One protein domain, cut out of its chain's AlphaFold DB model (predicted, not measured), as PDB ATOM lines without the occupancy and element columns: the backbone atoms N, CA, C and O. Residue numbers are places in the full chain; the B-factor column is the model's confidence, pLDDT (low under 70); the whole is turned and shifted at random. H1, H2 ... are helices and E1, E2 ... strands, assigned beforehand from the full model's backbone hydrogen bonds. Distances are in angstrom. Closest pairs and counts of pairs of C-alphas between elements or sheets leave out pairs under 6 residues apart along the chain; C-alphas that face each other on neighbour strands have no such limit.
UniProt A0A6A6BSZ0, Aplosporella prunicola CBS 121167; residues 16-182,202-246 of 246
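What this domain is: This is residues 16 to 182 and 202 to 246 of the 246 residues of a protein of Aplosporella prunicola CBS 121167 (UniProt A0A6A6BSZ0). Two twisted five-stranded sheets lie face to face as a sandwich, with helices H3 and H5 packed on the outer face of one sheet and H6 packed on short H2 near edge strand E7 of the other. Beyond H6, residues 228 to 235 stick out before the last edge strand, E10. The 212 printed residues have six named helices and ten named strands, in the order E1 H1 H2 E2 E3 E4 E5 H3 H4 H5 E6 E7 E8 E9 H6 E10; the class is mixed. The whole is compact, with a radius of gyration of the C-alphas of 17.2 A and spans of 56 by 40 by 30 A.

How they stand to each other: One twisted sheet runs E1, residues 18 to 23, E2, 47 to 58, E9, 171 to 181, E4, 72 to 79, and E7, 151 to 154, antiparallel throughout. Its successive pairs include N 19 and O 57, N 56 and O 173, N 76 and O 174, and N 75 and O 152, each at 2.8 A, within hydrogen-bond range. The other sheet runs E3, residues 62 to 68, E8, 159 to 165, E5, 81 to 87, E6, 142 to 146, and E10, 242 to 245, also antiparallel, with N 64 and O 162, N 83 and O 163, N 86 and O 142, and N 143 and O 244 each at 2.8 A. In this sandwich, two sheets face to face, the facing parts are 10.3 A centre to centre and the strands stand at 35 degrees. E2 with E9, E3 with E8, E4 with E7 and E5 with E6 form a jelly roll, one long hairpin wound over both sheets. H3, residues 89 to 103, and H5, 121 to 133, lie on the same face of the second sheet over E3 and E8, making two layers, helices on one face of a sheet. H5 has a height over the sheet of 8.4 A and runs across the strands, at 90 degrees to E3 on the local plane. H3 touches H5 at a steep tilt of 53 degrees, opposite ways; the closest C-alphas, of Val 99 and Leu 127, are 6.4 A apart. H4, residues 116 to 119, only grazes that sheet. H2, residues 39 to 43, is over E9 at a height over the sheet of 8.7 A and touches H6, residues 212 to 227; the closest C-alphas, of Ile 41 and Ala 219, are 5.6 A apart. H6 only grazes the first sheet; H1, residues 29 to 32, is on neither sheet. Every O i to N i+4 pair is within hydrogen-bond range in H2, H3 and H5, and 11 of 12 in H6; H1 and H4 are too short for one.

Where its parts are: E1 begins at C-alpha 18 (-24.676, 0.088, -25.671), and E10 ends at C-alpha 245 (2.499, -4.954, -29.940). From first to last C-alpha E2 measures 33.5 A, E9 33.2 A, H6 22.7 A and H3 21.3 A; E2 bends by 53 degrees at residue 51.

The domain as a whole: The farthest C-alphas, of Gly 104 and Asn 230, are 56.5 A apart. Residues 183 to 201 are cut out, with 13.8 A between C-alphas 182 and 202. The links H3 to H4 and H6 to E10 are long. Mean pLDDT of the printed part is 75.1; 66 residues are under 70, among them 202 to 246.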
ATOM      1  N   ASN A  16     -27.326   3.768 -32.114       79.50
ATOM      2  CA  ASN A  16     -26.356   2.913 -31.448       79.50
ATOM      3  C   ASN A  16     -26.770   2.734 -29.989       79.50
ATOM      4  O   ASN A  16     -27.023   3.710 -29.284       79.50
ATOM      5  N   LEU A  17     -26.861   1.483 -29.552       84.44
ATOM      6  CA  LEU A  17     -27.291   1.130 -28.210       84.44
ATOM      7  C   LEU A  17     -26.224   0.265 -27.560       84.44
ATOM      8  O   LEU A  17     -25.912  -0.827 -28.044       84.44
ATOM      9  N   TYR A  18     -25.702   0.760 -26.444       89.06
ATOM     10  CA  TYR A  18     -24.676   0.088 -25.671       89.06
ATOM     11  C   TYR A  18     -25.035   0.125 -24.188       89.06
ATOM     12  O   TYR A  18     -24.984   1.169 -23.543       89.06
ATOM     13  N   ILE A  19     -25.427  -1.031 -23.657       88.88
ATOM     14  CA  ILE A  19     -25.520  -1.266 -22.221       88.88
ATOM     15  C   ILE A  19     -24.089  -1.402 -21.712       88.88
ATOM     16  O   ILE A  19     -23.391  -2.363 -22.049       88.88
ATOM     17  N   ALA A  20     -23.669  -0.426 -20.917       89.44
ATOM     18  CA  ALA A  20     -22.371  -0.387 -20.271       89.44
ATOM     19  C   ALA A  20     -22.545  -0.551 -18.761       89.44
ATOM     20  O   ALA A  20     -23.451   0.050 -18.187       89.44
ATOM     21  N   GLN A  21     -21.666  -1.348 -18.148       89.94
ATOM     22  CA  GLN A  21     -21.593  -1.547 -16.696       89.94
ATOM     23  C   GLN A  21     -22.919  -1.930 -16.025       89.94
ATOM     24  O   GLN A  21     -23.240  -1.423 -14.956       89.94
ATOM     25  N   MET A  22     -23.719  -2.807 -16.638       91.81
ATOM     26  CA  MET A  22     -24.913  -3.310 -15.953       91.81
ATOM     27  C   MET A  22     -24.483  -4.330 -14.891       91.81
ATOM     28  O   MET A  22     -23.917  -5.353 -15.293       91.81
ATOM     29  N   PRO A  23     -24.722  -4.106 -13.584       93.00
ATOM     30  CA  PRO A  23     -24.338  -5.055 -12.542       93.00
ATOM     31  C   PRO A  23     -24.927  -6.443 -12.805       93.00
ATOM     32  O   PRO A  23     -26.092  -6.567 -13.179       93.00
ATOM     33  N   LEU A  24     -24.128  -7.504 -12.646       90.19
ATOM     34  CA  LEU A  24     -24.654  -8.870 -12.813       90.19
ATOM     35  C   LEU A  24     -25.687  -9.229 -11.741       90.19
ATOM     36  O   LEU A  24     -26.607  -9.990 -12.030       90.19
ATOM     37  N   ASP A  25     -25.546  -8.655 -10.550       91.00
ATOM     38  CA  ASP A  25     -26.412  -8.917  -9.399       91.00
ATOM     39  C   ASP A  25     -27.852  -8.421  -9.636       91.00
ATOM     40  O   ASP A  25     -28.791  -8.928  -9.029       91.00
ATOM     41  N   ASP A  26     -28.043  -7.510 -10.599       92.06
ATOM     42  CA  ASP A  26     -29.361  -7.021 -11.023       92.06
ATOM     43  C   ASP A  26     -30.097  -8.007 -11.958       92.06
ATOM     44  O   ASP A  26     -31.257  -7.787 -12.325       92.06
ATOM     45  N   PHE A  27     -29.448  -9.097 -12.387       88.19
ATOM     46  CA  PHE A  27     -30.069 -10.134 -13.216       88.19
ATOM     47  C   PHE A  27     -30.584 -11.309 -12.378       88.19
ATOM     48  O   PHE A  27     -30.034 -11.601 -11.324       88.19
ATOM     49  N   PRO A  28     -31.574 -12.080 -12.871       90.44
ATOM     50  CA  PRO A  28     -32.005 -13.303 -12.199       90.44
ATOM     51  C   PRO A  28     -30.855 -14.300 -12.007       90.44
ATOM     52  O   PRO A  28     -30.058 -14.503 -12.930       90.44
ATOM     53  N   ASP A  29     -30.837 -15.023 -10.883       87.50
ATOM     54  CA  ASP A  29     -29.772 -15.982 -10.543       87.50
ATOM     55  C   ASP A  29     -29.500 -17.010 -11.646       87.50
ATOM     56  O   ASP A  29     -28.373 -17.465 -11.843       87.50
ATOM     57  N   ALA A  30     -30.542 -17.398 -12.388       83.25
ATOM     58  CA  ALA A  30     -30.414 -18.320 -13.509       83.25
ATOM     59  C   ALA A  30     -29.444 -17.803 -14.580       83.25
ATOM     60  O   ALA A  30     -28.699 -18.603 -15.141       83.25
ATOM     61  N   LEU A  31     -29.433 -16.490 -14.840       81.94
ATOM     62  CA  LEU A  31     -28.505 -15.848 -15.768       81.94
ATOM     63  C   LEU A  31     -27.129 -15.668 -15.132       81.94
ATOM     64  O   LEU A  31     -26.132 -15.969 -15.784       81.94
ATOM     65  N   GLN A  32     -27.068 -15.257 -13.863       84.88
ATOM     66  CA  GLN A  32     -25.799 -15.125 -13.140       84.88
ATOM     67  C   GLN A  32     -25.004 -16.444 -13.154       84.88
ATOM     68  O   GLN A  32     -23.814 -16.459 -13.463       84.88
ATOM     69  N   ARG A  33     -25.678 -17.588 -12.959       81.25
ATOM     70  CA  ARG A  33     -25.063 -18.929 -13.029       81.25
ATOM     71  C   ARG A  33     -24.495 -19.304 -14.403       81.25
ATOM     72  O   ARG A  33     -23.662 -20.202 -14.478       81.25
ATOM     73  N   GLN A  34     -24.922 -18.653 -15.490       79.50
ATOM     74  CA  GLN A  34     -24.376 -18.899 -16.836       79.50
ATOM     75  C   GLN A  34     -23.027 -18.207 -17.067       79.50
ATOM     76  O   GLN A  34     -22.315 -18.551 -18.013       79.50
ATOM     77  N   VAL A  35     -22.677 -17.240 -16.219       81.12
ATOM     78  CA  VAL A  35     -21.426 -16.478 -16.264       81.12
ATOM     79  C   VAL A  35     -20.729 -16.569 -14.901       81.12
ATOM     80  O   VAL A  35     -20.633 -15.573 -14.185       81.12
ATOM     81  N   PRO A  36     -20.262 -17.767 -14.498       74.62
ATOM     82  CA  PRO A  36     -19.602 -17.928 -13.210       74.62
ATOM     83  C   PRO A  36     -18.314 -17.102 -13.156       74.62
ATOM     84  O   PRO A  36     -17.593 -16.986 -14.152       74.62
ATOM     85  N   ARG A  37     -18.006 -16.568 -11.970       78.12
ATOM     86  CA  ARG A  37     -16.727 -15.902 -11.712       78.12
ATOM     87  C   ARG A  37     -15.577 -16.901 -11.962       78.12
ATOM     88  O   ARG A  37     -15.690 -18.069 -11.578       78.12
ATOM     89  N   PRO A  38     -14.479 -16.483 -12.622       71.44
ATOM     90  CA  PRO A  38     -13.358 -17.365 -12.953       71.44
ATOM     91  C   PRO A  38     -12.433 -17.604 -11.744       71.44
ATOM     92  O   PRO A  38     -11.237 -17.316 -11.777       71.44
ATOM     93  N   ASP A  39     -12.996 -18.132 -10.658       66.81
ATOM     94  CA  ASP A  39     -12.377 -18.250  -9.331       66.81
ATOM     95  C   ASP A  39     -11.054 -18.998  -9.338       66.81
ATOM     96  O   ASP A  39     -10.113 -18.582  -8.663       66.81
ATOM     97  N   LEU A  40     -10.970 -20.077 -10.120       56.47
ATOM     98  CA  LEU A  40      -9.768 -20.897 -10.200       56.47
ATOM     99  C   LEU A  40      -8.582 -20.068 -10.701       56.47
ATOM    100  O   LEU A  40      -7.518 -20.088 -10.090       56.47
ATOM    101  N   ILE A  41      -8.798 -19.285 -11.760       58.47
ATOM    102  CA  ILE A  41      -7.768 -18.429 -12.360       58.47
ATOM    103  C   ILE A  41      -7.332 -17.360 -11.364       58.47
ATOM    104  O   ILE A  41      -6.145 -17.096 -11.207       58.47
ATOM    105  N   LEU A  42      -8.291 -16.770 -10.654       60.97
ATOM    106  CA  LEU A  42      -8.003 -15.716  -9.692       60.97
ATOM    107  C   LEU A  42      -7.249 -16.264  -8.469       60.97
ATOM    108  O   LEU A  42      -6.344 -15.605  -7.964       60.97
ATOM    109  N   SER A  43      -7.556 -17.486  -8.027       63.22
ATOM    110  CA  SER A  43      -6.911 -18.121  -6.869       63.22
ATOM    111  C   SER A  43      -5.411 -18.395  -7.062       63.22
ATOM    112  O   SER A  43      -4.663 -18.448  -6.081       63.22
ATOM    113  N   CYS A  44      -4.945 -18.493  -8.316       58.88
ATOM    114  CA  CYS A  44      -3.521 -18.592  -8.647       58.88
ATOM    115  C   CYS A  44      -2.716 -17.366  -8.182       58.88
ATOM    116  O   CYS A  44      -1.517 -17.481  -7.952       58.88
ATOM    117  N   TYR A  45      -3.375 -16.220  -7.986       58.69
ATOM    118  CA  TYR A  45      -2.755 -14.951  -7.601       58.69
ATOM    119  C   TYR A  45      -2.865 -14.639  -6.095       58.69
ATOM    120  O   TYR A  45      -2.494 -13.553  -5.659       58.69
ATOM    121  N   GLY A  46      -3.357 -15.578  -5.276       67.62
ATOM    122  CA  GLY A  46      -3.454 -15.419  -3.822       67.62
ATOM    123  C   GLY A  46      -4.886 -15.291  -3.309       67.62
ATOM    124  O   GLY A  46      -5.812 -15.880  -3.866       67.62
ATOM    125  N   LYS A  47      -5.067 -14.568  -2.195       74.06
ATOM    126  CA  LYS A  47      -6.414 -14.252  -1.702       74.06
ATOM    127  C   LYS A  47      -7.013 -13.180  -2.606       74.06
ATOM    128  O   LYS A  47      -6.401 -12.135  -2.822       74.06
ATOM    129  N   VAL A  48      -8.209 -13.450  -3.115       75.75
ATOM    130  CA  VAL A  48      -8.910 -12.589  -4.067       75.75
ATOM    131  C   VAL A  48     -10.157 -12.052  -3.395       75.75
ATOM    132  O   VAL A  48     -11.025 -12.826  -2.993       75.75
ATOM    133  N   LYS A  49     -10.262 -10.730  -3.302       83.94
ATOM    134  CA  LYS A  49     -11.500 -10.058  -2.916       83.94
ATOM    135  C   LYS A  49     -12.233  -9.632  -4.180       83.94
ATOM    136  O   LYS A  49     -11.706  -8.828  -4.942       83.94
ATOM    137  N   HIS A  50     -13.426 -10.177  -4.401       86.62
ATOM    138  CA  HIS A  50     -14.325  -9.730  -5.467       86.62
ATOM    139  C   HIS A  50     -14.958  -8.388  -5.092       86.62
ATOM    140  O   HIS A  50     -15.315  -8.176  -3.933       86.62
ATOM    141  N   GLU A  51     -15.047  -7.477  -6.059       88.44
ATOM    142  CA  GLU A  51     -15.517  -6.103  -5.824       88.44
ATOM    143  C   GLU A  51     -16.698  -5.696  -6.699       88.44
ATOM    144  O   GLU A  51     -17.283  -4.640  -6.482       88.44
ATOM    145  N   GLY A  52     -17.059  -6.523  -7.675       90.06
ATOM    146  CA  GLY A  52     -18.195  -6.277  -8.549       90.06
ATOM    147  C   GLY A  52     -18.060  -6.996  -9.881       90.06
ATOM    148  O   GLY A  52     -16.980  -7.468 -10.254       90.06
ATOM    149  N   SER A  53     -19.169  -7.089 -10.605       92.31
ATOM    150  CA  SER A  53     -19.206  -7.680 -11.943       92.31
ATOM    151  C   SER A  53     -20.181  -6.923 -12.824       92.31
ATOM    152  O   SER A  53     -21.208  -6.446 -12.339       92.31
ATOM    153  N   SER A  54     -19.916  -6.859 -14.126       94.00
ATOM    154  CA  SER A  54     -20.843  -6.212 -15.053       94.00
ATOM    155  C   SER A  54     -20.993  -6.919 -16.388       94.00
ATOM    156  O   SER A  54     -20.051  -7.493 -16.933       94.00
ATOM    157  N   LEU A  55     -22.201  -6.817 -16.940       93.69
ATOM    158  CA  LEU A  55     -22.522  -7.130 -18.322       93.69
ATOM    159  C   LEU A  55     -22.353  -5.886 -19.201       93.69
ATOM    160  O   LEU A  55     -22.827  -4.792 -18.890       93.69
ATOM    161  N   TRP A  56     -21.747  -6.108 -20.361       94.88
ATOM    162  CA  TRP A  56     -21.609  -5.145 -21.442       94.88
ATOM    163  C   TRP A  56     -22.278  -5.726 -22.674       94.88
ATOM    164  O   TRP A  56     -21.929  -6.832 -23.086       94.88
ATOM    165  N   MET A  57     -23.220  -5.012 -23.281       93.25
ATOM    166  CA  MET A  57     -23.947  -5.539 -24.434       93.25
ATOM    167  C   MET A  57     -24.416  -4.433 -25.369       93.25
ATOM    168  O   MET A  57     -25.014  -3.454 -24.941       93.25
ATOM    169  N   GLY A  58     -24.203  -4.611 -26.664       92.31
ATOM    170  CA  GLY A  58     -24.698  -3.690 -27.676       92.31
ATOM    171  C   GLY A  58     -24.589  -4.266 -29.076       92.31
ATOM    172  O   GLY A  58     -24.289  -5.449 -29.256       92.31
ATOM    173  N   ARG A  59     -24.818  -3.416 -30.073       91.50
ATOM    174  CA  ARG A  59     -24.496  -3.725 -31.470       91.50
ATOM    175  C   ARG A  59     -23.190  -3.032 -31.842       91.50
ATOM    176  O   ARG A  59     -23.014  -1.878 -31.465       91.50
ATOM    177  N   PRO A  60     -22.270  -3.699 -32.556       89.88
ATOM    178  CA  PRO A  60     -21.078  -3.024 -33.028       89.88
ATOM    179  C   PRO A  60     -21.457  -1.949 -34.076       89.88
ATOM    180  O   PRO A  60     -22.435  -2.138 -34.805       89.88
ATOM    181  N   PRO A  61     -20.696  -0.846 -34.165       91.44
ATOM    182  CA  PRO A  61     -19.523  -0.549 -33.347       91.44
ATOM    183  C   PRO A  61     -19.892  -0.077 -31.930       91.44
ATOM    184  O   PRO A  61     -20.733   0.797 -31.758       91.44
ATOM    185  N   THR A  62     -19.219  -0.609 -30.908       92.69
ATOM    186  CA  THR A  62     -19.314  -0.098 -29.524       92.69
ATOM    187  C   THR A  62     -17.969   0.468 -29.098       92.69
ATOM    188  O   THR A  62     -16.937  -0.049 -29.522       92.69
ATOM    189  N   MET A  63     -17.956   1.474 -28.229       92.69
ATOM    190  CA  MET A  63     -16.717   2.111 -27.788       92.69
ATOM    191  C   MET A  63     -16.762   2.418 -26.297       92.69
ATOM    192  O   MET A  63     -17.687   3.087 -25.838       92.69
ATOM    193  N   THR A  64     -15.740   1.965 -25.575       94.81
ATOM    194  CA  THR A  64     -15.398   2.430 -24.231       94.81
ATOM    195  C   THR A  64     -14.064   3.188 -24.334       94.81
ATOM    196  O   THR A  64     -13.057   2.577 -24.727       94.81
ATOM    197  N   PRO A  65     -14.037   4.504 -24.045       94.75
ATOM    198  CA  PRO A  65     -12.831   5.338 -24.121       94.75
ATOM    199  C   PRO A  65     -11.680   4.847 -23.264       94.75
ATOM    200  O   PRO A  65     -11.843   3.940 -22.455       94.75
ATOM    201  N   LEU A  66     -10.511   5.448 -23.458       95.25
ATOM    202  CA  LEU A  66      -9.348   5.189 -22.622       95.25
ATOM    203  C   LEU A  66      -9.656   5.541 -21.163       95.25
ATOM    204  O   LEU A  66     -10.063   6.661 -20.867       95.25
ATOM    205  N   HIS A  67      -9.458   4.583 -20.270       94.38
ATOM    206  CA  HIS A  67      -9.634   4.742 -18.830       94.38
ATOM    207  C   HIS A  67      -8.790   3.705 -18.095       94.38
ATOM    208  O   HIS A  67      -8.222   2.803 -18.713       94.38
ATOM    209  N   ARG A  68      -8.743   3.811 -16.770       92.31
ATOM    210  CA  ARG A  68      -8.204   2.774 -15.888       92.31
ATOM    211  C   ARG A  68      -9.182   2.450 -14.768       92.31
ATOM    212  O   ARG A  68      -9.876   3.331 -14.250       92.31
ATOM    213  N   ASP A  69      -9.178   1.190 -14.362       89.69
ATOM    214  CA  ASP A  69     -10.004   0.709 -13.261       89.69
ATOM    215  C   ASP A  69      -9.281   0.878 -11.913       89.69
ATOM    216  O   ASP A  69      -8.047   0.807 -11.849       89.69
ATOM    217  N   PRO A  70     -10.020   1.089 -10.807       83.62
ATOM    218  CA  PRO A  70      -9.430   1.163  -9.469       83.62
ATOM    219  C   PRO A  70      -8.892  -0.187  -8.970       83.62
ATOM    220  O   PRO A  70      -8.072  -0.207  -8.053       83.62
ATOM    221  N   SER A  71      -9.343  -1.289  -9.569       87.38
ATOM    222  CA  SER A  71      -9.028  -2.667  -9.191       87.38
ATOM    223  C   SER A  71      -8.681  -3.474 -10.444       87.38
ATOM    224  O   SER A  71      -9.004  -3.059 -11.557       87.38
ATOM    225  N   ALA A  72      -8.006  -4.612 -10.282       85.75
ATOM    226  CA  ALA A  72      -7.713  -5.492 -11.410       85.75
ATOM    227  C   ALA A  72      -9.012  -6.086 -11.980       85.75
ATOM    228  O   ALA A  72     -10.015  -6.204 -11.271       85.75
ATOM    229  N   ASN A  73      -8.999  -6.434 -13.264       89.00
ATOM    230  CA  ASN A  73     -10.198  -6.809 -14.000       89.00
ATOM    231  C   ASN A  73      -9.965  -8.084 -14.823       89.00
ATOM    232  O   ASN A  73      -8.923  -8.263 -15.449       89.00
ATOM    233  N   MET A  74     -10.942  -8.986 -14.826       87.12
ATOM    234  CA  MET A  74     -11.001 -10.120 -15.745       87.12
ATOM    235  C   MET A  74     -12.159  -9.889 -16.698       87.12
ATOM    236  O   MET A  74     -13.310  -9.876 -16.275       87.12
ATOM    237  N   PHE A  75     -11.855  -9.735 -17.980       89.62
ATOM    238  CA  PHE A  75     -12.807  -9.376 -19.019       89.62
ATOM    239  C   PHE A  75     -12.994 -10.536 -19.998       89.62
ATOM    240  O   PHE A  75     -12.041 -10.980 -20.628       89.62
ATOM    241  N   VAL A  76     -14.216 -11.042 -20.151       85.38
ATOM    242  CA  VAL A  76     -14.521 -12.220 -20.975       85.38
ATOM    243  C   VAL A  76     -15.529 -11.876 -22.061       85.38
ATOM    244  O   VAL A  76     -16.595 -11.314 -21.802       85.38
ATOM    245  N   GLN A  77     -15.218 -12.263 -23.295       87.50
ATOM    246  CA  GLN A  77     -16.079 -12.028 -24.446       87.50
ATOM    247  C   GLN A  77     -17.117 -13.147 -24.606       87.50
ATOM    248  O   GLN A  77     -16.785 -14.321 -24.764       87.50
ATOM    249  N   LEU A  78     -18.398 -12.776 -24.622       86.12
ATOM    250  CA  LEU A  78     -19.528 -13.708 -24.708       86.12
ATOM    251  C   LEU A  78     -20.084 -13.850 -26.131       86.12
ATOM    252  O   LEU A  78     -20.497 -14.944 -26.524       86.12
ATOM    253  N   ALA A  79     -20.112 -12.761 -26.903       88.62
ATOM    254  CA  ALA A  79     -20.628 -12.736 -28.274       88.62
ATOM    255  C   ALA A  79     -19.982 -11.620 -29.101       88.62
ATOM    256  O   ALA A  79     -19.622 -10.580 -28.558       88.62
ATOM    257  N   GLY A  80     -19.865 -11.809 -30.416       92.06
ATOM    258  CA  GLY A  80     -19.190 -10.851 -31.294       92.06
ATOM    259  C   GLY A  80     -17.682 -10.778 -31.034       92.06
ATOM    260  O   GLY A  80     -17.102 -11.711 -30.476       92.06
ATOM    261  N   LYS A  81     -17.064  -9.665 -31.443       93.00
ATOM    262  CA  LYS A  81     -15.613  -9.455 -31.378       93.00
ATOM    263  C   LYS A  81     -15.266  -8.092 -30.785       93.00
ATOM    264  O   LYS A  81     -15.851  -7.082 -31.183       93.00
ATOM    265  N   LYS A  82     -14.307  -8.036 -29.864       96.00
ATOM    266  CA  LYS A  82     -13.765  -6.778 -29.329       96.00
ATOM    267  C   LYS A  82     -12.269  -6.680 -29.578       96.00
ATOM    268  O   LYS A  82     -11.556  -7.670 -29.502       96.00
ATOM    269  N   LEU A  83     -11.805  -5.472 -29.859       95.44
ATOM    270  CA  LEU A  83     -10.401  -5.105 -29.783       95.44
ATOM    271  C   LEU A  83     -10.190  -4.336 -28.481       95.44
ATOM    272  O   LEU A  83     -10.981  -3.448 -28.155       95.44
ATOM    273  N   VAL A  84      -9.126  -4.659 -27.758       94.75
ATOM    274  CA  VAL A  84      -8.726  -3.958 -26.536       94.75
ATOM    275  C   VAL A  84      -7.307  -3.452 -26.724       94.75
ATOM    276  O   VAL A  84      -6.418  -4.250 -27.004       94.75
ATOM    277  N   ARG A  85      -7.092  -2.140 -26.597       93.88
ATOM    278  CA  ARG A  85      -5.747  -1.553 -26.502       93.88
ATOM    279  C   ARG A  85      -5.425  -1.336 -25.032       93.88
ATOM    280  O   ARG A  85      -6.254  -0.756 -24.335       93.88
ATOM    281  N   LEU A  86      -4.276  -1.836 -24.588       88.25
ATOM    282  CA  LEU A  86      -3.789  -1.791 -23.211       88.25
ATOM    283  C   LEU A  86      -2.478  -1.020 -23.159       88.25
ATOM    284  O   LEU A  86      -1.591  -1.242 -23.988       88.25
ATOM    285  N   PHE A  87      -2.351  -0.174 -22.145       86.44
ATOM    286  CA  PHE A  87      -1.187   0.666 -21.926       86.44
ATOM    287  C   PHE A  87      -0.726   0.561 -20.470       86.44
ATOM    288  O   PHE A  87      -1.573   0.567 -19.563       86.44
ATOM    289  N   PRO A  88       0.596   0.504 -20.235       85.06
ATOM    290  CA  PRO A  88       1.160   0.692 -18.908       85.06
ATOM    291  C   PRO A  88       0.663   1.994 -18.243       85.06
ATOM    292  O   PRO A  88       0.268   2.931 -18.949       85.06
ATOM    293  N   PRO A  89       0.653   2.068 -16.898       85.31
ATOM    294  CA  PRO A  89       0.128   3.216 -16.155       85.31
ATOM    295  C   PRO A  89       0.671   4.582 -16.601       85.31
ATOM    296  O   PRO A  89      -0.109   5.511 -16.797       85.31
ATOM    297  N   ASP A  90       1.983   4.689 -16.795       83.56
ATOM    298  CA  ASP A  90       2.700   5.896 -17.216       83.56
ATOM    299  C   ASP A  90       2.371   6.301 -18.661       83.56
ATOM    300  O   ASP A  90       2.092   7.469 -18.944       83.56
ATOM    301  N   VAL A  91       2.327   5.323 -19.567       85.25
ATOM    302  CA  VAL A  91       1.982   5.535 -20.976       85.25
ATOM    303  C   VAL A  91       0.545   6.027 -21.118       85.25
ATOM    304  O   VAL A  91       0.286   7.040 -21.771       85.25
ATOM    305  N   GLY A  92      -0.407   5.326 -20.500       90.81
ATOM    306  CA  GLY A  92      -1.817   5.687 -20.598       90.81
ATOM    307  C   GLY A  92      -2.131   7.033 -19.944       90.81
ATOM    308  O   GLY A  92      -2.914   7.803 -20.503       90.81
ATOM    309  N   GLU A  93      -1.460   7.365 -18.837       90.88
ATOM    310  CA  GLU A  93      -1.555   8.681 -18.197       90.88
ATOM    311  C   GLU A  93      -1.074   9.780 -19.151       90.88
ATOM    312  O   GLU A  93      -1.775  10.768 -19.362       90.88
ATOM    313  N   LYS A  94       0.070   9.584 -19.817       90.94
ATOM    314  CA  LYS A  94       0.593  10.543 -20.801       90.94
ATOM    315  C   LYS A  94      -0.382  10.777 -21.958       90.94
ATOM    316  O   LYS A  94      -0.591  11.928 -22.354       90.94
ATOM    317  N   ILE A  95      -0.993   9.713 -22.486       91.88
ATOM    318  CA  ILE A  95      -2.012   9.808 -23.545       91.88
ATOM    319  C   ILE A  95      -3.219  10.606 -23.038       91.88
ATOM    320  O   ILE A  95      -3.665  11.548 -23.697       91.88
ATOM    321  N   PHE A  96      -3.726  10.262 -21.853       92.06
ATOM    322  CA  PHE A  96      -4.882  10.923 -21.260       92.06
ATOM    323  C   PHE A  96      -4.629  12.418 -21.040       92.06
ATOM    324  O   PHE A  96      -5.409  13.243 -21.519       92.06
ATOM    325  N   GLN A  97      -3.511  12.786 -20.408       90.50
ATOM    326  CA  GLN A  97      -3.161  14.187 -20.155       90.50
ATOM    327  C   GLN A  97      -2.972  14.977 -21.447       90.50
ATOM    328  O   GLN A  97      -3.465  16.097 -21.561       90.50
ATOM    329  N   THR A  98      -2.358  14.369 -22.464       90.44
ATOM    330  CA  THR A  98      -2.215  14.990 -23.788       90.44
ATOM    331  C   THR A  98      -3.579  15.351 -24.383       90.44
ATOM    332  O   THR A  98      -3.759  16.454 -24.901       90.44
ATOM    333  N   VAL A  99      -4.569  14.460 -24.280       90.94
ATOM    334  CA  VAL A  99      -5.934  14.749 -24.740       90.94
ATOM    335  C   VAL A  99      -6.601  15.818 -23.871       90.94
ATOM    336  O   VAL A  99      -7.203  16.744 -24.419       90.94
ATOM    337  N   LYS A 100      -6.454  15.757 -22.541       88.00
ATOM    338  CA  LYS A 100      -7.006  16.760 -21.612       88.00
ATOM    339  C   LYS A 100      -6.487  18.169 -21.897       88.00
ATOM    340  O   LYS A 100      -7.288  19.100 -21.956       88.00
ATOM    341  N   SER A 101      -5.188  18.321 -22.148       88.75
ATOM    342  CA  SER A 101      -4.589  19.608 -22.516       88.75
ATOM    343  C   SER A 101      -5.154  20.165 -23.825       88.75
ATOM    344  O   SER A 101      -5.328  21.374 -23.944       88.75
ATOM    345  N   ARG A 102      -5.499  19.308 -24.798       88.50
ATOM    346  CA  ARG A 102      -6.066  19.743 -26.089       88.50
ATOM    347  C   ARG A 102      -7.528  20.181 -26.001       88.50
ATOM    348  O   ARG A 102      -7.938  21.069 -26.745       88.50
ATOM    349  N   ILE A 103      -8.337  19.544 -25.153       87.62
ATOM    350  CA  ILE A 103      -9.783  19.834 -25.082       87.62
ATOM    351  C   ILE A 103     -10.132  21.029 -24.188       87.62
ATOM    352  O   ILE A 103     -11.255  21.524 -24.285       87.62
ATOM    353  N   GLY A 104      -9.184  21.518 -23.380       73.56
ATOM    354  CA  GLY A 104      -9.414  22.568 -22.387       73.56
ATOM    355  C   GLY A 104     -10.058  21.994 -21.122       73.56
ATOM    356  O   GLY A 104     -11.051  21.270 -21.175       73.56
ATOM    357  N   THR A 105      -9.452  22.259 -19.968       64.50
ATOM    358  CA  THR A 105      -9.744  21.611 -18.681       64.50
ATOM    359  C   THR A 105     -11.095  22.025 -18.096       64.50
ATOM    360  O   THR A 105     -11.183  22.947 -17.290       64.50
ATOM    361  N   GLY A 106     -12.149  21.303 -18.461       55.53
ATOM    362  CA  GLY A 106     -13.386  21.214 -17.688       55.53
ATOM    363  C   GLY A 106     -13.657  19.753 -17.345       55.53
ATOM    364  O   GLY A 106     -14.099  18.997 -18.205       55.53
ATOM    365  N   GLY A 107     -13.336  19.328 -16.121       57.47
ATOM    366  CA  GLY A 107     -13.633  17.981 -15.617       57.47
ATOM    367  C   GLY A 107     -12.443  17.279 -14.963       57.47
ATOM    368  O   GLY A 107     -11.303  17.713 -15.101       57.47
ATOM    369  N   ASP A 108     -12.735  16.179 -14.267       61.88
ATOM    370  CA  ASP A 108     -11.783  15.365 -13.506       61.88
ATOM    371  C   ASP A 108     -10.493  15.062 -14.312       61.88
ATOM    372  O   ASP A 108     -10.514  14.848 -15.532       61.88
ATOM    373  N   MET A 109      -9.356  15.033 -13.618       67.56
ATOM    374  CA  MET A 109      -8.015  14.807 -14.173       67.56
ATOM    375  C   MET A 109      -7.481  13.400 -13.866       67.56
ATOM    376  O   MET A 109      -6.402  13.056 -14.323       67.56
ATOM    377  N   SER A 110      -8.229  12.578 -13.116       67.12
ATOM    378  CA  SER A 110      -7.741  11.294 -12.593       67.12
ATOM    379  C   SER A 110      -7.741  10.125 -13.587       67.12
ATOM    380  O   SER A 110      -7.097   9.106 -13.318       67.12
ATOM    381  N   GLY A 111      -8.512  10.223 -14.680       67.06
ATOM    382  CA  GLY A 111      -8.663   9.171 -15.695       67.06
ATOM    383  C   GLY A 111      -9.254   7.845 -15.207       67.06
ATOM    384  O   GLY A 111      -9.256   6.848 -15.936       67.06
ATOM    385  N   ARG A 112      -9.744   7.810 -13.965       73.62
ATOM    386  CA  ARG A 112     -10.473   6.666 -13.416       73.62
ATOM    387  C   ARG A 112     -11.751   6.448 -14.207       73.62
ATOM    388  O   ARG A 112     -12.315   7.410 -14.715       73.62
ATOM    389  N   LEU A 113     -12.207   5.199 -14.283       62.41
ATOM    390  CA  LEU A 113     -13.508   4.869 -14.849       62.41
ATOM    391  C   LEU A 113     -14.584   5.790 -14.248       62.41
ATOM    392  O   LEU A 113     -14.830   5.788 -13.040       62.41
ATOM    393  N   ARG A 114     -15.151   6.624 -15.120       63.97
ATOM    394  CA  ARG A 114     -16.205   7.588 -14.804       63.97
ATOM    395  C   ARG A 114     -17.538   6.947 -15.181       63.97
ATOM    396  O   ARG A 114     -17.560   5.956 -15.906       63.97
ATOM    397  N   GLY A 115     -18.647   7.438 -14.657       71.00
ATOM    398  CA  GLY A 115     -19.973   6.919 -14.973       71.00
ATOM    399  C   GLY A 115     -20.367   7.138 -16.442       71.00
ATOM    400  O   GLY A 115     -19.594   6.982 -17.387       71.00
ATOM    401  N   LYS A 116     -21.621   7.509 -16.685       75.62
ATOM    402  CA  LYS A 116     -22.123   7.708 -18.058       75.62
ATOM    403  C   LYS A 116     -21.410   8.854 -18.794       75.62
ATOM    404  O   LYS A 116     -21.397   8.867 -20.022       75.62
ATOM    405  N   GLU A 117     -20.799   9.779 -18.064       79.44
ATOM    406  CA  GLU A 117     -20.086  10.952 -18.561       79.44
ATOM    407  C   GLU A 117     -18.875  10.610 -19.434       79.44
ATOM    408  O   GLU A 117     -18.706  11.244 -20.471       79.44
ATOM    409  N   MET A 118     -18.086   9.572 -19.111       83.62
ATOM    410  CA  MET A 118     -16.955   9.190 -19.976       83.62
ATOM    411  C   MET A 118     -17.420   8.615 -21.311       83.62
ATOM    412  O   MET A 118     -16.646   8.553 -22.254       83.62
ATOM    413  N   MET A 119     -18.669   8.162 -21.416       85.00
ATOM    414  CA  MET A 119     -19.175   7.499 -22.618       85.00
ATOM    415  C   MET A 119     -19.678   8.489 -23.677       85.00
ATOM    416  O   MET A 119     -20.092   8.061 -24.760       85.00
ATOM    417  N   LEU A 120     -19.651   9.795 -23.385       84.69
ATOM    418  CA  LEU A 120     -20.258  10.857 -24.183       84.69
ATOM    419  C   LEU A 120     -19.322  12.071 -24.322       84.69
ATOM    420  O   LEU A 120     -18.388  12.262 -23.551       84.69
ATOM    421  N   GLY A 121     -19.605  12.917 -25.313       88.69
ATOM    422  CA  GLY A 121     -18.964  14.221 -25.472       88.69
ATOM    423  C   GLY A 121     -17.533  14.199 -26.023       88.69
ATOM    424  O   GLY A 121     -17.013  13.183 -26.485       88.69
ATOM    425  N   ARG A 122     -16.899  15.374 -25.975       89.81
ATOM    426  CA  ARG A 122     -15.619  15.654 -26.644       89.81
ATOM    427  C   ARG A 122     -14.443  14.841 -26.098       89.81
ATOM    428  O   ARG A 122     -13.580  14.446 -26.872       89.81
ATOM    429  N   GLU A 123     -14.402  14.575 -24.788       90.06
ATOM    430  CA  GLU A 123     -13.338  13.760 -24.169       90.06
ATOM    431  C   GLU A 123     -13.331  12.344 -24.761       90.06
ATOM    432  O   GLU A 123     -12.298  11.877 -25.234       90.06
ATOM    433  N   LYS A 124     -14.507  11.706 -24.838       91.31
ATOM    434  CA  LYS A 124     -14.694  10.394 -25.467       91.31
ATOM    435  C   LYS A 124     -14.196  10.378 -26.916       91.31
ATOM    436  O   LYS A 124     -13.472   9.464 -27.303       91.31
ATOM    437  N   GLU A 125     -14.584  11.376 -27.707       92.88
ATOM    438  CA  GLU A 125     -14.227  11.473 -29.126       92.88
ATOM    439  C   GLU A 125     -12.727  11.682 -29.350       92.88
ATOM    440  O   GLU A 125     -12.132  11.022 -30.202       92.88
ATOM    441  N   GLU A 126     -12.092  12.575 -28.589       93.38
ATOM    442  CA  GLU A 126     -10.657  12.835 -28.731       93.38
ATOM    443  C   GLU A 126      -9.806  11.681 -28.187       93.38
ATOM    444  O   GLU A 126      -8.809  11.331 -28.816       93.38
ATOM    445  N   LEU A 127     -10.221  11.016 -27.101       93.81
ATOM    446  CA  LEU A 127      -9.564   9.791 -26.630       93.81
ATOM    447  C   LEU A 127      -9.691   8.654 -27.651       93.81
ATOM    448  O   LEU A 127      -8.732   7.915 -27.863       93.81
ATOM    449  N   GLU A 128     -10.847   8.510 -28.310       94.44
ATOM    450  CA  GLU A 128     -11.000   7.532 -29.390       94.44
ATOM    451  C   GLU A 128     -10.041   7.832 -30.546       94.44
ATOM    452  O   GLU A 128      -9.345   6.927 -31.012       94.44
ATOM    453  N   LYS A 129      -9.967   9.093 -30.992       94.69
ATOM    454  CA  LYS A 129      -9.047   9.505 -32.062       94.69
ATOM    455  C   LYS A 129      -7.597   9.259 -31.675       94.69
ATOM    456  O   LYS A 129      -6.857   8.728 -32.498       94.69
ATOM    457  N   GLU A 130      -7.199   9.603 -30.455       94.19
ATOM    458  CA  GLU A 130      -5.823   9.423 -29.996       94.19
ATOM    459  C   GLU A 130      -5.449   7.944 -29.919       94.19
ATOM    460  O   GLU A 130      -4.417   7.532 -30.438       94.19
ATOM    461  N   VAL A 131      -6.325   7.122 -29.339       94.44
ATOM    462  CA  VAL A 131      -6.023   5.710 -29.100       94.44
ATOM    463  C   VAL A 131      -6.229   4.841 -30.323       94.44
ATOM    464  O   VAL A 131      -5.528   3.848 -30.425       94.44
ATOM    465  N   TRP A 132      -7.150   5.149 -31.238       94.00
ATOM    466  CA  TRP A 132      -7.491   4.263 -32.364       94.00
ATOM    467  C   TRP A 132      -7.209   4.847 -33.747       94.00
ATOM    468  O   TRP A 132      -7.122   4.074 -34.698       94.00
ATOM    469  N   GLY A 133      -7.080   6.170 -33.873       91.75
ATOM    470  CA  GLY A 133      -6.842   6.845 -35.153       91.75
ATOM    471  C   GLY A 133      -5.404   7.329 -35.333       91.75
ATOM    472  O   GLY A 133      -4.795   7.060 -36.361       91.75
ATOM    473  N   ARG A 134      -4.868   8.035 -34.334       86.94
ATOM    474  CA  ARG A 134      -3.569   8.733 -34.372       86.94
ATOM    475  C   ARG A 134      -2.498   8.082 -33.505       86.94
ATOM    476  O   ARG A 134      -1.473   8.700 -33.240       86.94
ATOM    477  N   TYR A 135      -2.767   6.881 -33.007       81.25
ATOM    478  CA  TYR A 135      -1.889   6.240 -32.044       81.25
ATOM    479  C   TYR A 135      -0.460   6.139 -32.591       81.25
ATOM    480  O   TYR A 135      -0.246   5.589 -33.672       81.25
ATOM    481  N   ASN A 136       0.492   6.667 -31.822       76.62
ATOM    482  CA  ASN A 136       1.914   6.560 -32.111       76.62
ATOM    483  C   ASN A 136       2.471   5.304 -31.422       76.62
ATOM    484  O   ASN A 136       2.446   5.211 -30.194       76.62
ATOM    485  N   SER A 137       2.994   4.361 -32.210       72.81
ATOM    486  CA  SER A 137       3.620   3.119 -31.729       72.81
ATOM    487  C   SER A 137       4.794   3.341 -30.777       72.81
ATOM    488  O   SER A 137       5.074   2.486 -29.944       72.81
ATOM    489  N   GLU A 138       5.433   4.512 -30.819       68.25
ATOM    490  CA  GLU A 138       6.502   4.892 -29.888       68.25
ATOM    491  C   GLU A 138       6.035   5.009 -28.431       68.25
ATOM    492  O   GLU A 138       6.855   4.925 -27.520       68.25
ATOM    493  N   PHE A 139       4.731   5.184 -28.181       69.12
ATOM    494  CA  PHE A 139       4.197   5.194 -26.817       69.12
ATOM    495  C   PHE A 139       4.273   3.820 -26.143       69.12
ATOM    496  O   PHE A 139       4.264   3.748 -24.917       69.12
ATOM    497  N   GLY A 140       4.379   2.743 -26.925       75.31
ATOM    498  CA  GLY A 140       4.287   1.381 -26.423       75.31
ATOM    499  C   GLY A 140       2.864   1.004 -26.002       75.31
ATOM    500  O   GLY A 140       1.990   1.837 -25.778       75.31
ATOM    501  N   GLY A 141       2.613  -0.296 -25.914       81.56
ATOM    502  CA  GLY A 141       1.296  -0.841 -25.606       81.56
ATOM    503  C   GLY A 141       1.022  -2.105 -26.401       81.56
ATOM    504  O   GLY A 141       1.786  -2.497 -27.286       81.56
ATOM    505  N   VAL A 142      -0.091  -2.754 -26.076       80.00
ATOM    506  CA  VAL A 142      -0.500  -3.995 -26.737       80.00
ATOM    507  C   VAL A 142      -1.958  -3.935 -27.154       80.00
ATOM    508  O   VAL A 142      -2.792  -3.298 -26.511       80.00
ATOM    509  N   GLN A 143      -2.283  -4.633 -28.238       87.25
ATOM    510  CA  GLN A 143      -3.652  -4.842 -28.680       87.25
ATOM    511  C   GLN A 143      -4.019  -6.311 -28.556       87.25
ATOM    512  O   GLN A 143      -3.395  -7.161 -29.189       87.25
ATOM    513  N   ALA A 144      -5.085  -6.587 -27.815       83.88
ATOM    514  CA  ALA A 144      -5.716  -7.891 -27.736       83.88
ATOM    515  C   ALA A 144      -6.968  -7.940 -28.625       83.88
ATOM    516  O   ALA A 144      -7.787  -7.018 -28.633       83.88
ATOM    517  N   SER A 145      -7.131  -9.031 -29.369       86.38
ATOM    518  CA  SER A 145      -8.355  -9.359 -30.099       86.38
ATOM    519  C   SER A 145      -9.124 -10.432 -29.336       86.38
ATOM    520  O   SER A 145      -8.647 -11.554 -29.187       86.38
ATOM    521  N   LEU A 146     -10.325 -10.083 -28.876       84.00
ATOM    522  CA  LEU A 146     -11.217 -10.954 -28.122       84.00
ATOM    523  C   LEU A 146     -12.330 -11.471 -29.023       84.00
ATOM    524  O   LEU A 146     -13.232 -10.719 -29.408       84.00
ATOM    525  N   ASP A 147     -12.280 -12.764 -29.315       84.50
ATOM    526  CA  ASP A 147     -13.380 -13.499 -29.922       84.50
ATOM    527  C   ASP A 147     -14.221 -14.167 -28.826       84.50
ATOM    528  O   ASP A 147     -13.860 -14.186 -27.649       84.50
ATOM    529  N   ARG A 148     -15.380 -14.721 -29.188       82.06
ATOM    530  CA  ARG A 148     -16.241 -15.427 -28.230       82.06
ATOM    531  C   ARG A 148     -15.461 -16.513 -27.477       82.06
ATOM    532  O   ARG A 148     -14.962 -17.453 -28.086       82.06
ATOM    533  N   GLY A 149     -15.481 -16.434 -26.149       74.19
ATOM    534  CA  GLY A 149     -14.778 -17.348 -25.251       74.19
ATOM    535  C   GLY A 149     -13.399 -16.849 -24.817       74.19
ATOM    536  O   GLY A 149     -12.861 -17.381 -23.857       74.19
ATOM    537  N   SER A 150     -12.842 -15.812 -25.445       78.00
ATOM    538  CA  SER A 150     -11.591 -15.212 -24.985       78.00
ATOM    539  C   SER A 150     -11.786 -14.518 -23.634       78.00
ATOM    540  O   SER A 150     -12.755 -13.777 -23.440       78.00
ATOM    541  N   GLY A 151     -10.847 -14.747 -22.719       79.38
ATOM    542  CA  GLY A 151     -10.673 -13.975 -21.493       79.38
ATOM    543  C   GLY A 151      -9.464 -13.055 -21.614       79.38
ATOM    544  O   GLY A 151      -8.528 -13.361 -22.344       79.38
ATOM    545  N   LEU A 152      -9.497 -11.932 -20.910       81.00
ATOM    546  CA  LEU A 152      -8.432 -10.947 -20.850       81.00
ATOM    547  C   LEU A 152      -8.293 -10.455 -19.416       81.00
ATOM    548  O   LEU A 152      -9.190  -9.811 -18.877       81.00
ATOM    549  N   PHE A 153      -7.146 -10.736 -18.815       82.75
ATOM    550  CA  PHE A 153      -6.761 -10.126 -17.556       82.75
ATOM    551  C   PHE A 153      -6.188  -8.723 -17.789       82.75
ATOM    552  O   PHE A 153      -5.249  -8.567 -18.570       82.75
ATOM    553  N   ILE A 154      -6.730  -7.731 -17.087       84.25
ATOM    554  CA  ILE A 154      -6.293  -6.335 -17.089       84.25
ATOM    555  C   ILE A 154      -5.755  -6.028 -15.684       84.25
ATOM    556  O   ILE A 154      -6.533  -6.032 -14.722       84.25
ATOM    557  N   PRO A 155      -4.442  -5.792 -15.527       81.81
ATOM    558  CA  PRO A 155      -3.879  -5.513 -14.215       81.81
ATOM    559  C   PRO A 155      -4.401  -4.190 -13.643       81.81
ATOM    560  O   PRO A 155      -4.791  -3.273 -14.368       81.81
ATOM    561  N   GLN A 156      -4.383  -4.079 -12.317       82.62
ATOM    562  CA  GLN A 156      -4.777  -2.847 -11.642       82.62
ATOM    563  C   GLN A 156      -3.922  -1.667 -12.129       82.62
ATOM    564  O   GLN A 156      -2.706  -1.787 -12.274       82.62
ATOM    565  N   GLY A 157      -4.565  -0.525 -12.379       84.50
ATOM    566  CA  GLY A 157      -3.892   0.696 -12.830       84.50
ATOM    567  C   GLY A 157      -3.526   0.727 -14.316       84.50
ATOM    568  O   GLY A 157      -3.168   1.797 -14.803       84.50
ATOM    569  N   TRP A 158      -3.660  -0.385 -15.046       89.62
ATOM    570  CA  TRP A 158      -3.448  -0.386 -16.490       89.62
ATOM    571  C   TRP A 158      -4.572   0.342 -17.213       89.62
ATOM    572  O   TRP A 158      -5.767   0.137 -16.960       89.62
ATOM    573  N   TRP A 159      -4.164   1.171 -18.162       93.81
ATOM    574  CA  TRP A 159      -5.089   1.894 -19.006       93.81
ATOM    575  C   TRP A 159      -5.541   1.020 -20.151       93.81
ATOM    576  O   TRP A 159      -4.763   0.254 -20.720       93.81
ATOM    577  N   HIS A 160      -6.805   1.153 -20.516       94.44
ATOM    578  CA  HIS A 160      -7.356   0.393 -21.612       94.44
ATOM    579  C   HIS A 160      -8.493   1.127 -22.313       94.44
ATOM    580  O   HIS A 160      -9.235   1.912 -21.726       94.44
ATOM    581  N   SER A 161      -8.620   0.858 -23.608       96.00
ATOM    582  CA  SER A 161      -9.759   1.269 -24.423       96.00
ATOM    583  C   SER A 161     -10.300   0.059 -25.167       96.00
ATOM    584  O   SER A 161      -9.539  -0.802 -25.616       96.00
ATOM    585  N   VAL A 162     -11.624  -0.013 -25.295       96.50
ATOM    586  CA  VAL A 162     -12.321  -1.201 -25.790       96.50
ATOM    587  C   VAL A 162     -13.221  -0.831 -26.960       96.50
ATOM    588  O   VAL A 162     -14.137  -0.023 -26.813       96.50
ATOM    589  N   LYS A 163     -13.014  -1.483 -28.105       95.75
ATOM    590  CA  LYS A 163     -13.796  -1.281 -29.325       95.75
ATOM    591  C   LYS A 163     -14.483  -2.574 -29.754       95.75
ATOM    592  O   LYS A 163     -13.829  -3.554 -30.100       95.75
ATOM    593  N   GLY A 164     -15.812  -2.585 -29.753       95.12
ATOM    594  CA  GLY A 164     -16.604  -3.634 -30.390       95.12
ATOM    595  C   GLY A 164     -16.583  -3.446 -31.897       95.12
ATOM    596  O   GLY A 164     -16.938  -2.373 -32.380       95.12
ATOM    597  N   VAL A 165     -16.165  -4.475 -32.627       93.06
ATOM    598  CA  VAL A 165     -16.014  -4.444 -34.088       93.06
ATOM    599  C   VAL A 165     -17.013  -5.379 -34.770       93.06
ATOM    600  O   VAL A 165     -17.558  -6.290 -34.143       93.06
ATOM    601  N   GLY A 166     -17.250  -5.139 -36.059       88.62
ATOM    602  CA  GLY A 166     -18.239  -5.840 -36.877       88.62
ATOM    603  C   GLY A 166     -19.353  -4.913 -37.364       88.62
ATOM    604  O   GLY A 166     -19.487  -3.789 -36.887       88.62
ATOM    605  N   ASN A 167     -20.152  -5.404 -38.312       83.44
ATOM    606  CA  ASN A 167     -21.181  -4.607 -38.993       83.44
ATOM    607  C   ASN A 167     -22.611  -4.971 -38.554       83.44
ATOM    608  O   ASN A 167     -23.574  -4.306 -38.927       83.44
ATOM    609  N   SER A 168     -22.780  -6.055 -37.795       81.62
ATOM    610  CA  SER A 168     -24.086  -6.551 -37.361       81.62
ATOM    611  C   SER A 168     -23.964  -7.499 -36.163       81.62
ATOM    612  O   SER A 168     -22.865  -7.876 -35.750       81.62
ATOM    613  N   GLY A 169     -25.111  -7.884 -35.602       86.81
ATOM    614  CA  GLY A 169     -25.198  -8.855 -34.514       86.81
ATOM    615  C   GLY A 169     -24.960  -8.271 -33.121       86.81
ATOM    616  O   GLY A 169     -24.816  -7.064 -32.932       86.81
ATOM    617  N   VAL A 170     -24.967  -9.161 -32.129       90.19
ATOM    618  CA  VAL A 170     -24.760  -8.814 -30.719       90.19
ATOM    619  C   VAL A 170     -23.273  -8.864 -30.393       90.19
ATOM    620  O   VAL A 170     -22.606  -9.867 -30.649       90.19
ATOM    621  N   ASN A 171     -22.778  -7.802 -29.768       92.88
ATOM    622  CA  ASN A 171     -21.477  -7.765 -29.126       92.88
ATOM    623  C   ASN A 171     -21.684  -7.740 -27.611       92.88
ATOM    624  O   ASN A 171     -22.328  -6.823 -27.098       92.88
ATOM    625  N   ALA A 172     -21.193  -8.758 -26.906       93.38
ATOM    626  CA  ALA A 172     -21.414  -8.898 -25.473       93.38
ATOM    627  C   ALA A 172     -20.171  -9.395 -24.741       93.38
ATOM    628  O   ALA A 172     -19.460 -10.274 -25.234       93.38
ATOM    629  N   SER A 173     -19.961  -8.871 -23.539       94.25
ATOM    630  CA  SER A 173     -18.864  -9.238 -22.646       94.25
ATOM    631  C   SER A 173     -19.335  -9.190 -21.202       94.25
ATOM    632  O   SER A 173     -20.285  -8.482 -20.875       94.25
ATOM    633  N   VAL A 174     -18.635  -9.904 -20.340       92.31
ATOM    634  CA  VAL A 174     -18.800  -9.836 -18.892       92.31
ATOM    635  C   VAL A 174     -17.446  -9.571 -18.263       92.31
ATOM    636  O   VAL A 174     -16.425  -9.996 -18.806       92.31
ATOM    637  N   ASN A 175     -17.423  -8.858 -17.148       93.00
ATOM    638  CA  ASN A 175     -16.188  -8.635 -16.420       93.00
ATOM    639  C   ASN A 175     -16.371  -8.762 -14.908       93.00
ATOM    640  O   ASN A 175     -17.488  -8.630 -14.406       93.00
ATOM    641  N   TRP A 176     -15.263  -8.991 -14.205       90.69
ATOM    642  CA  TRP A 176     -15.193  -9.059 -12.746       90.69
ATOM    643  C   TRP A 176     -14.023  -8.219 -12.255       90.69
ATOM    644  O   TRP A 176     -12.893  -8.445 -12.689       90.69
ATOM    645  N   TRP A 177     -14.284  -7.309 -11.319       90.81
ATOM    646  CA  TRP A 177     -13.242  -6.563 -10.619       90.81
ATOM    647  C   TRP A 177     -12.842  -7.261  -9.325       90.81
ATOM    648  O   TRP A 177     -13.681  -7.830  -8.614       90.81
ATOM    649  N   PHE A 178     -11.552  -7.209  -9.007       86.06
ATOM    650  CA  PHE A 178     -11.005  -7.817  -7.801       86.06
ATOM    651  C   PHE A 178      -9.722  -7.135  -7.322       86.06
ATOM    652  O   PHE A 178      -8.973  -6.532  -8.094       86.06
ATOM    653  N   ARG A 179      -9.444  -7.289  -6.026       83.44
ATOM    654  CA  ARG A 179      -8.153  -6.957  -5.412       83.44
ATOM    655  C   ARG A 179      -7.460  -8.215  -4.920       83.44
ATOM    656  O   ARG A 179      -8.106  -9.137  -4.414       83.44
ATOM    657  N   PHE A 180      -6.141  -8.220  -5.048       76.06
ATOM    658  CA  PHE A 180      -5.293  -9.287  -4.543       76.06
ATOM    659  C   PHE A 180      -4.682  -8.894  -3.208       76.06
ATOM    660  O   PHE A 180      -4.258  -7.756  -3.010       76.06
ATOM    661  N   THR A 181      -4.594  -9.863  -2.307       69.50
ATOM    662  CA  THR A 181      -3.676  -9.803  -1.172       69.50
ATOM    663  C   THR A 181      -2.589 -10.847  -1.420       69.50
ATOM    664  O   THR A 181      -2.932 -12.036  -1.520       69.50
ATOM    665  N   PRO A 182      -1.307 -10.440  -1.542       59.16
ATOM    666  CA  PRO A 182      -0.203 -11.379  -1.695       59.16
ATOM    667  C   PRO A 182      -0.231 -12.437  -0.589       59.16
ATOM    668  O   PRO A 182      -0.622 -12.162   0.549       59.16
ATOM    669  N   GLN A 202       2.779   0.126  -7.394       38.66
ATOM    670  CA  GLN A 202       4.042   0.106  -8.142       38.66
ATOM    671  C   GLN A 202       4.916  -1.148  -7.951       38.66
ATOM    672  O   GLN A 202       5.877  -1.316  -8.694       38.66
ATOM    673  N   THR A 203       4.640  -2.048  -7.000       34.38
ATOM    674  CA  THR A 203       5.702  -2.968  -6.530       34.38
ATOM    675  C   THR A 203       5.816  -4.352  -7.162       34.38
ATOM    676  O   THR A 203       6.736  -5.052  -6.760       34.38
ATOM    677  N   GLN A 204       5.025  -4.782  -8.157       39.03
ATOM    678  CA  GLN A 204       5.333  -6.065  -8.840       39.03
ATOM    679  C   GLN A 204       5.042  -6.126 -10.356       39.03
ATOM    680  O   GLN A 204       4.252  -6.967 -10.767       39.03
ATOM    681  N   PRO A 205       5.690  -5.329 -11.227       37.50
ATOM    682  CA  PRO A 205       5.572  -5.466 -12.692       37.50
ATOM    683  C   PRO A 205       6.033  -6.838 -13.235       37.50
ATOM    684  O   PRO A 205       5.512  -7.329 -14.236       37.50
ATOM    685  N   GLU A 206       6.979  -7.477 -12.543       33.69
ATOM    686  CA  GLU A 206       7.714  -8.685 -12.960       33.69
ATOM    687  C   GLU A 206       6.819  -9.933 -13.139       33.69
ATOM    688  O   GLU A 206       7.103 -10.810 -13.956       33.69
ATOM    689  N   LEU A 207       5.706 -10.015 -12.398       34.12
ATOM    690  CA  LEU A 207       4.774 -11.153 -12.419       34.12
ATOM    691  C   LEU A 207       3.733 -11.080 -13.549       34.12
ATOM    692  O   LEU A 207       2.974 -12.030 -13.741       34.12
ATOM    693  N   TYR A 208       3.678  -9.979 -14.307       44.22
ATOM    694  CA  TYR A 208       2.538  -9.690 -15.188       44.22
ATOM    695  C   TYR A 208       2.726 -10.026 -16.671       44.22
ATOM    696  O   TYR A 208       1.741  -9.968 -17.402       44.22
ATOM    697  N   PHE A 209       3.919 -10.430 -17.132       39.62
ATOM    698  CA  PHE A 209       4.125 -10.719 -18.566       39.62
ATOM    699  C   PHE A 209       4.908 -11.994 -18.922       39.62
ATOM    700  O   PHE A 209       4.776 -12.472 -20.047       39.62
ATOM    701  N   LYS A 210       5.641 -12.632 -17.998       31.28
ATOM    702  CA  LYS A 210       6.174 -13.987 -18.243       31.28
ATOM    703  C   LYS A 210       5.138 -15.030 -17.820       31.28
ATOM    704  O   LYS A 210       4.953 -15.284 -16.638       31.28
ATOM    705  N   GLY A 211       4.447 -15.611 -18.802       36.97
ATOM    706  CA  GLY A 211       3.443 -16.663 -18.590       36.97
ATOM    707  C   GLY A 211       1.985 -16.207 -18.702       36.97
ATOM    708  O   GLY A 211       1.088 -17.004 -18.452       36.97
ATOM    709  N   TRP A 212       1.711 -14.963 -19.107       41.44
ATOM    710  CA  TRP A 212       0.343 -14.434 -19.249       41.44
ATOM    711  C   TRP A 212      -0.501 -15.204 -20.288       41.44
ATOM    712  O   TRP A 212      -1.666 -15.504 -20.028       41.44
ATOM    713  N   GLU A 213       0.100 -15.642 -21.401       41.00
ATOM    714  CA  GLU A 213      -0.543 -16.568 -22.349       41.00
ATOM    715  C   GLU A 213      -0.708 -17.985 -21.777       41.00
ATOM    716  O   GLU A 213      -1.737 -18.622 -22.001       41.00
ATOM    717  N   GLU A 214       0.267 -18.501 -21.022       36.94
ATOM    718  CA  GLU A 214       0.201 -19.854 -20.450       36.94
ATOM    719  C   GLU A 214      -0.822 -19.963 -19.315       36.94
ATOM    720  O   GLU A 214      -1.561 -20.946 -19.260       36.94
ATOM    721  N   VAL A 215      -0.914 -18.961 -18.437       40.84
ATOM    722  CA  VAL A 215      -1.857 -18.926 -17.309       40.84
ATOM    723  C   VAL A 215      -3.289 -18.768 -17.813       40.84
ATOM    724  O   VAL A 215      -4.168 -19.516 -17.380       40.84
ATOM    725  N   GLN A 216      -3.531 -17.878 -18.786       46.31
ATOM    726  CA  GLN A 216      -4.858 -17.748 -19.394       46.31
ATOM    727  C   GLN A 216      -5.260 -19.017 -20.161       46.31
ATOM    728  O   GLN A 216      -6.378 -19.499 -19.987       46.31
ATOM    729  N   ASN A 217      -4.354 -19.621 -20.942       41.16
ATOM    730  CA  ASN A 217      -4.683 -20.816 -21.723       41.16
ATOM    731  C   ASN A 217      -4.780 -22.107 -20.884       41.16
ATOM    732  O   ASN A 217      -5.624 -22.950 -21.189       41.16
ATOM    733  N   ARG A 218      -3.965 -22.310 -19.832       37.75
ATOM    734  CA  ARG A 218      -4.038 -23.521 -18.979       37.75
ATOM    735  C   ARG A 218      -5.176 -23.461 -17.964       37.75
ATOM    736  O   ARG A 218      -5.896 -24.451 -17.825       37.75
ATOM    737  N   ALA A 219      -5.358 -22.339 -17.268       38.22
ATOM    738  CA  ALA A 219      -6.322 -22.257 -16.171       38.22
ATOM    739  C   ALA A 219      -7.773 -22.146 -16.675       38.22
ATOM    740  O   ALA A 219      -8.665 -22.790 -16.123       38.22
ATOM    741  N   TRP A 220      -8.006 -21.432 -17.786       41.84
ATOM    742  CA  TRP A 220      -9.326 -21.378 -18.431       41.84
ATOM    743  C   TRP A 220      -9.734 -22.743 -19.006       41.84
ATOM    744  O   TRP A 220     -10.882 -23.163 -18.875       41.84
ATOM    745  N   ARG A 221      -8.773 -23.496 -19.561       40.88
ATOM    746  CA  ARG A 221      -8.984 -24.848 -20.101       40.88
ATOM    747  C   ARG A 221      -9.342 -25.874 -19.020       40.88
ATOM    748  O   ARG A 221     -10.184 -26.725 -19.276       40.88
ATOM    749  N   GLN A 222      -8.755 -25.787 -17.827       38.50
ATOM    750  CA  GLN A 222      -9.046 -26.702 -16.714       38.50
ATOM    751  C   GLN A 222     -10.382 -26.379 -16.008       38.50
ATOM    752  O   GLN A 222     -11.180 -27.286 -15.770       38.50
ATOM    753  N   ASP A 223     -10.689 -25.103 -15.731       41.53
ATOM    754  CA  ASP A 223     -11.933 -24.724 -15.024       41.53
ATOM    755  C   ASP A 223     -13.182 -24.850 -15.915       41.53
ATOM    756  O   ASP A 223     -14.229 -25.336 -15.484       41.53
ATOM    757  N   TYR A 224     -13.077 -24.460 -17.190       38.72
ATOM    758  CA  TYR A 224     -14.219 -24.479 -18.104       38.72
ATOM    759  C   TYR A 224     -14.603 -25.897 -18.541       38.72
ATOM    760  O   TYR A 224     -15.789 -26.189 -18.687       38.72
ATOM    761  N   LEU A 225     -13.629 -26.794 -18.745       39.03
ATOM    762  CA  LEU A 225     -13.901 -28.187 -19.122       39.03
ATOM    763  C   LEU A 225     -14.389 -29.029 -17.932       39.03
ATOM    764  O   LEU A 225     -15.248 -29.886 -18.127       39.03
ATOM    765  N   SER A 226     -13.913 -28.763 -16.710       41.47
ATOM    766  CA  SER A 226     -14.331 -29.512 -15.513       41.47
ATOM    767  C   SER A 226     -15.769 -29.205 -15.076       41.47
ATOM    768  O   SER A 226     -16.484 -30.110 -14.650       41.47
ATOM    769  N   LYS A 227     -16.250 -27.964 -15.248       42.28
ATOM    770  CA  LYS A 227     -17.609 -27.553 -14.833       42.28
ATOM    771  C   LYS A 227     -18.706 -27.776 -15.884       42.28
ATOM    772  O   LYS A 227     -19.886 -27.632 -15.569       42.28
ATOM    773  N   ARG A 228     -18.360 -28.146 -17.127       42.56
ATOM    774  CA  ARG A 228     -19.321 -28.311 -18.243       42.56
ATOM    775  C   ARG A 228     -19.610 -29.734 -18.696       42.56
ATOM    776  O   ARG A 228     -20.361 -29.906 -19.655       42.56
ATOM    777  N   ALA A 229     -19.105 -30.745 -17.998       33.25
ATOM    778  CA  ALA A 229     -19.444 -32.128 -18.322       33.25
ATOM    779  C   ALA A 229     -20.966 -32.412 -18.269       33.25
ATOM    780  O   ALA A 229     -21.418 -33.316 -18.962       33.25
ATOM    781  N   ASN A 230     -21.771 -31.608 -17.550       32.53
ATOM    782  CA  ASN A 230     -23.174 -31.948 -17.274       32.53
ATOM    783  C   ASN A 230     -24.275 -31.004 -17.797       32.53
ATOM    784  O   ASN A 230     -25.442 -31.307 -17.569       32.53
ATOM    785  N   SER A 231     -24.008 -29.911 -18.524       32.12
ATOM    786  CA  SER A 231     -25.095 -29.218 -19.256       32.12
ATOM    787  C   SER A 231     -24.606 -28.205 -20.304       32.12
ATOM    788  O   SER A 231     -23.702 -27.410 -20.067       32.12
ATOM    789  N   LEU A 232     -25.267 -28.232 -21.469       24.67
ATOM    790  CA  LEU A 232     -25.066 -27.439 -22.695       24.67
ATOM    791  C   LEU A 232     -23.824 -27.749 -23.560       24.67
ATOM    792  O   LEU A 232     -22.717 -27.251 -23.352       24.67
ATOM    793  N   LYS A 233     -24.082 -28.456 -24.674       24.83
ATOM    794  CA  LYS A 233     -23.201 -28.593 -25.847       24.83
ATOM    795  C   LYS A 233     -22.996 -27.239 -26.552       24.83
ATOM    796  O   LYS A 233     -23.539 -26.997 -27.625       24.83
ATOM    797  N   ILE A 234     -22.174 -26.357 -25.992       27.81
ATOM    798  CA  ILE A 234     -21.524 -25.286 -26.758       27.81
ATOM    799  C   ILE A 234     -20.084 -25.749 -26.963       27.81
ATOM    800  O   ILE A 234     -19.306 -25.790 -26.012       27.81
ATOM    801  N   ARG A 235     -19.741 -26.149 -28.196       26.66
ATOM    802  CA  ARG A 235     -18.372 -26.525 -28.585       26.66
ATOM    803  C   ARG A 235     -17.439 -25.338 -28.305       26.66
ATOM    804  O   ARG A 235     -17.403 -24.401 -29.100       26.66
ATOM    805  N   ALA A 236     -16.710 -25.363 -27.192       32.41
ATOM    806  CA  ALA A 236     -15.596 -24.451 -26.967       32.41
ATOM    807  C   ALA A 236     -14.487 -24.834 -27.946       32.41
ATOM    808  O   ALA A 236     -13.838 -25.867 -27.800       32.41
ATOM    809  N   ARG A 237     -14.334 -24.047 -29.011       34.22
ATOM    810  CA  ARG A 237     -13.134 -24.112 -29.844       34.22
ATOM    811  C   ARG A 237     -12.022 -23.418 -29.054       34.22
ATOM    812  O   ARG A 237     -12.265 -22.352 -28.499       34.22
ATOM    813  N   ASN A 238     -10.838 -24.026 -28.990       39.50
ATOM    814  CA  ASN A 238      -9.632 -23.369 -28.488       39.50
ATOM    815  C   ASN A 238      -9.347 -22.168 -29.401       39.50
ATOM    816  O   ASN A 238      -8.844 -22.361 -30.506       39.50
ATOM    817  N   ILE A 239      -9.726 -20.961 -28.985       43.75
ATOM    818  CA  ILE A 239      -9.387 -19.737 -29.711       43.75
ATOM    819  C   ILE A 239      -8.273 -19.062 -28.908       43.75
ATOM    820  O   ILE A 239      -8.575 -18.479 -27.864       43.75
ATOM    821  N   PRO A 240      -6.999 -19.195 -29.322       51.19
ATOM    822  CA  PRO A 240      -5.905 -18.510 -28.650       51.19
ATOM    823  C   PRO A 240      -6.149 -17.000 -28.691       51.19
ATOM    824  O   PRO A 240      -6.574 -16.460 -29.716       51.19
ATOM    825  N   LEU A 241      -5.900 -16.332 -27.564       55.47
ATOM    826  CA  LEU A 241      -5.953 -14.880 -27.493       55.47
ATOM    827  C   LEU A 241      -4.901 -14.309 -28.451       55.47
ATOM    828  O   LEU A 241      -3.718 -14.592 -28.306       55.47
ATOM    829  N   GLN A 242      -5.323 -13.513 -29.432       63.66
ATOM    830  CA  GLN A 242      -4.388 -12.872 -30.354       63.66
ATOM    831  C   GLN A 242      -3.949 -11.533 -29.769       63.66
ATOM    832  O   GLN A 242      -4.756 -10.600 -29.688       63.66
ATOM    833  N   VAL A 243      -2.680 -11.441 -29.379       61.16
ATOM    834  CA  VAL A 243      -2.072 -10.227 -28.828       61.16
ATOM    835  C   VAL A 243      -0.916  -9.801 -29.713       61.16
ATOM    836  O   VAL A 243      -0.130 -10.626 -30.168       61.16
ATOM    837  N   ARG A 244      -0.831  -8.502 -29.985       68.12
ATOM    838  CA  ARG A 244       0.274  -7.913 -30.740       68.12
ATOM    839  C   ARG A 244       0.716  -6.606 -30.106       68.12
ATOM    840  O   ARG A 244      -0.120  -5.886 -29.557       68.12
ATOM    841  N   ASN A 245       1.999  -6.292 -30.238       64.62
ATOM    842  CA  ASN A 245       2.499  -4.954 -29.940       64.62
ATOM    843  C   ASN A 245       1.849  -3.946 -30.893       64.62
ATOM    844  O   ASN A 245       1.519  -4.283 -32.037       64.62
ATOM    845  N   LEU A 246       1.585  -2.755 -30.363       52.31
ATOM    846  CA  LEU A 246       0.949  -1.659 -31.081       52.31
ATOM    847  C   LEU A 246       1.949  -0.781 -31.827       52.31
ATOM    848  O   LEU A 246       3.052  -0.555 -31.291       52.31
TER     849      LEU A 246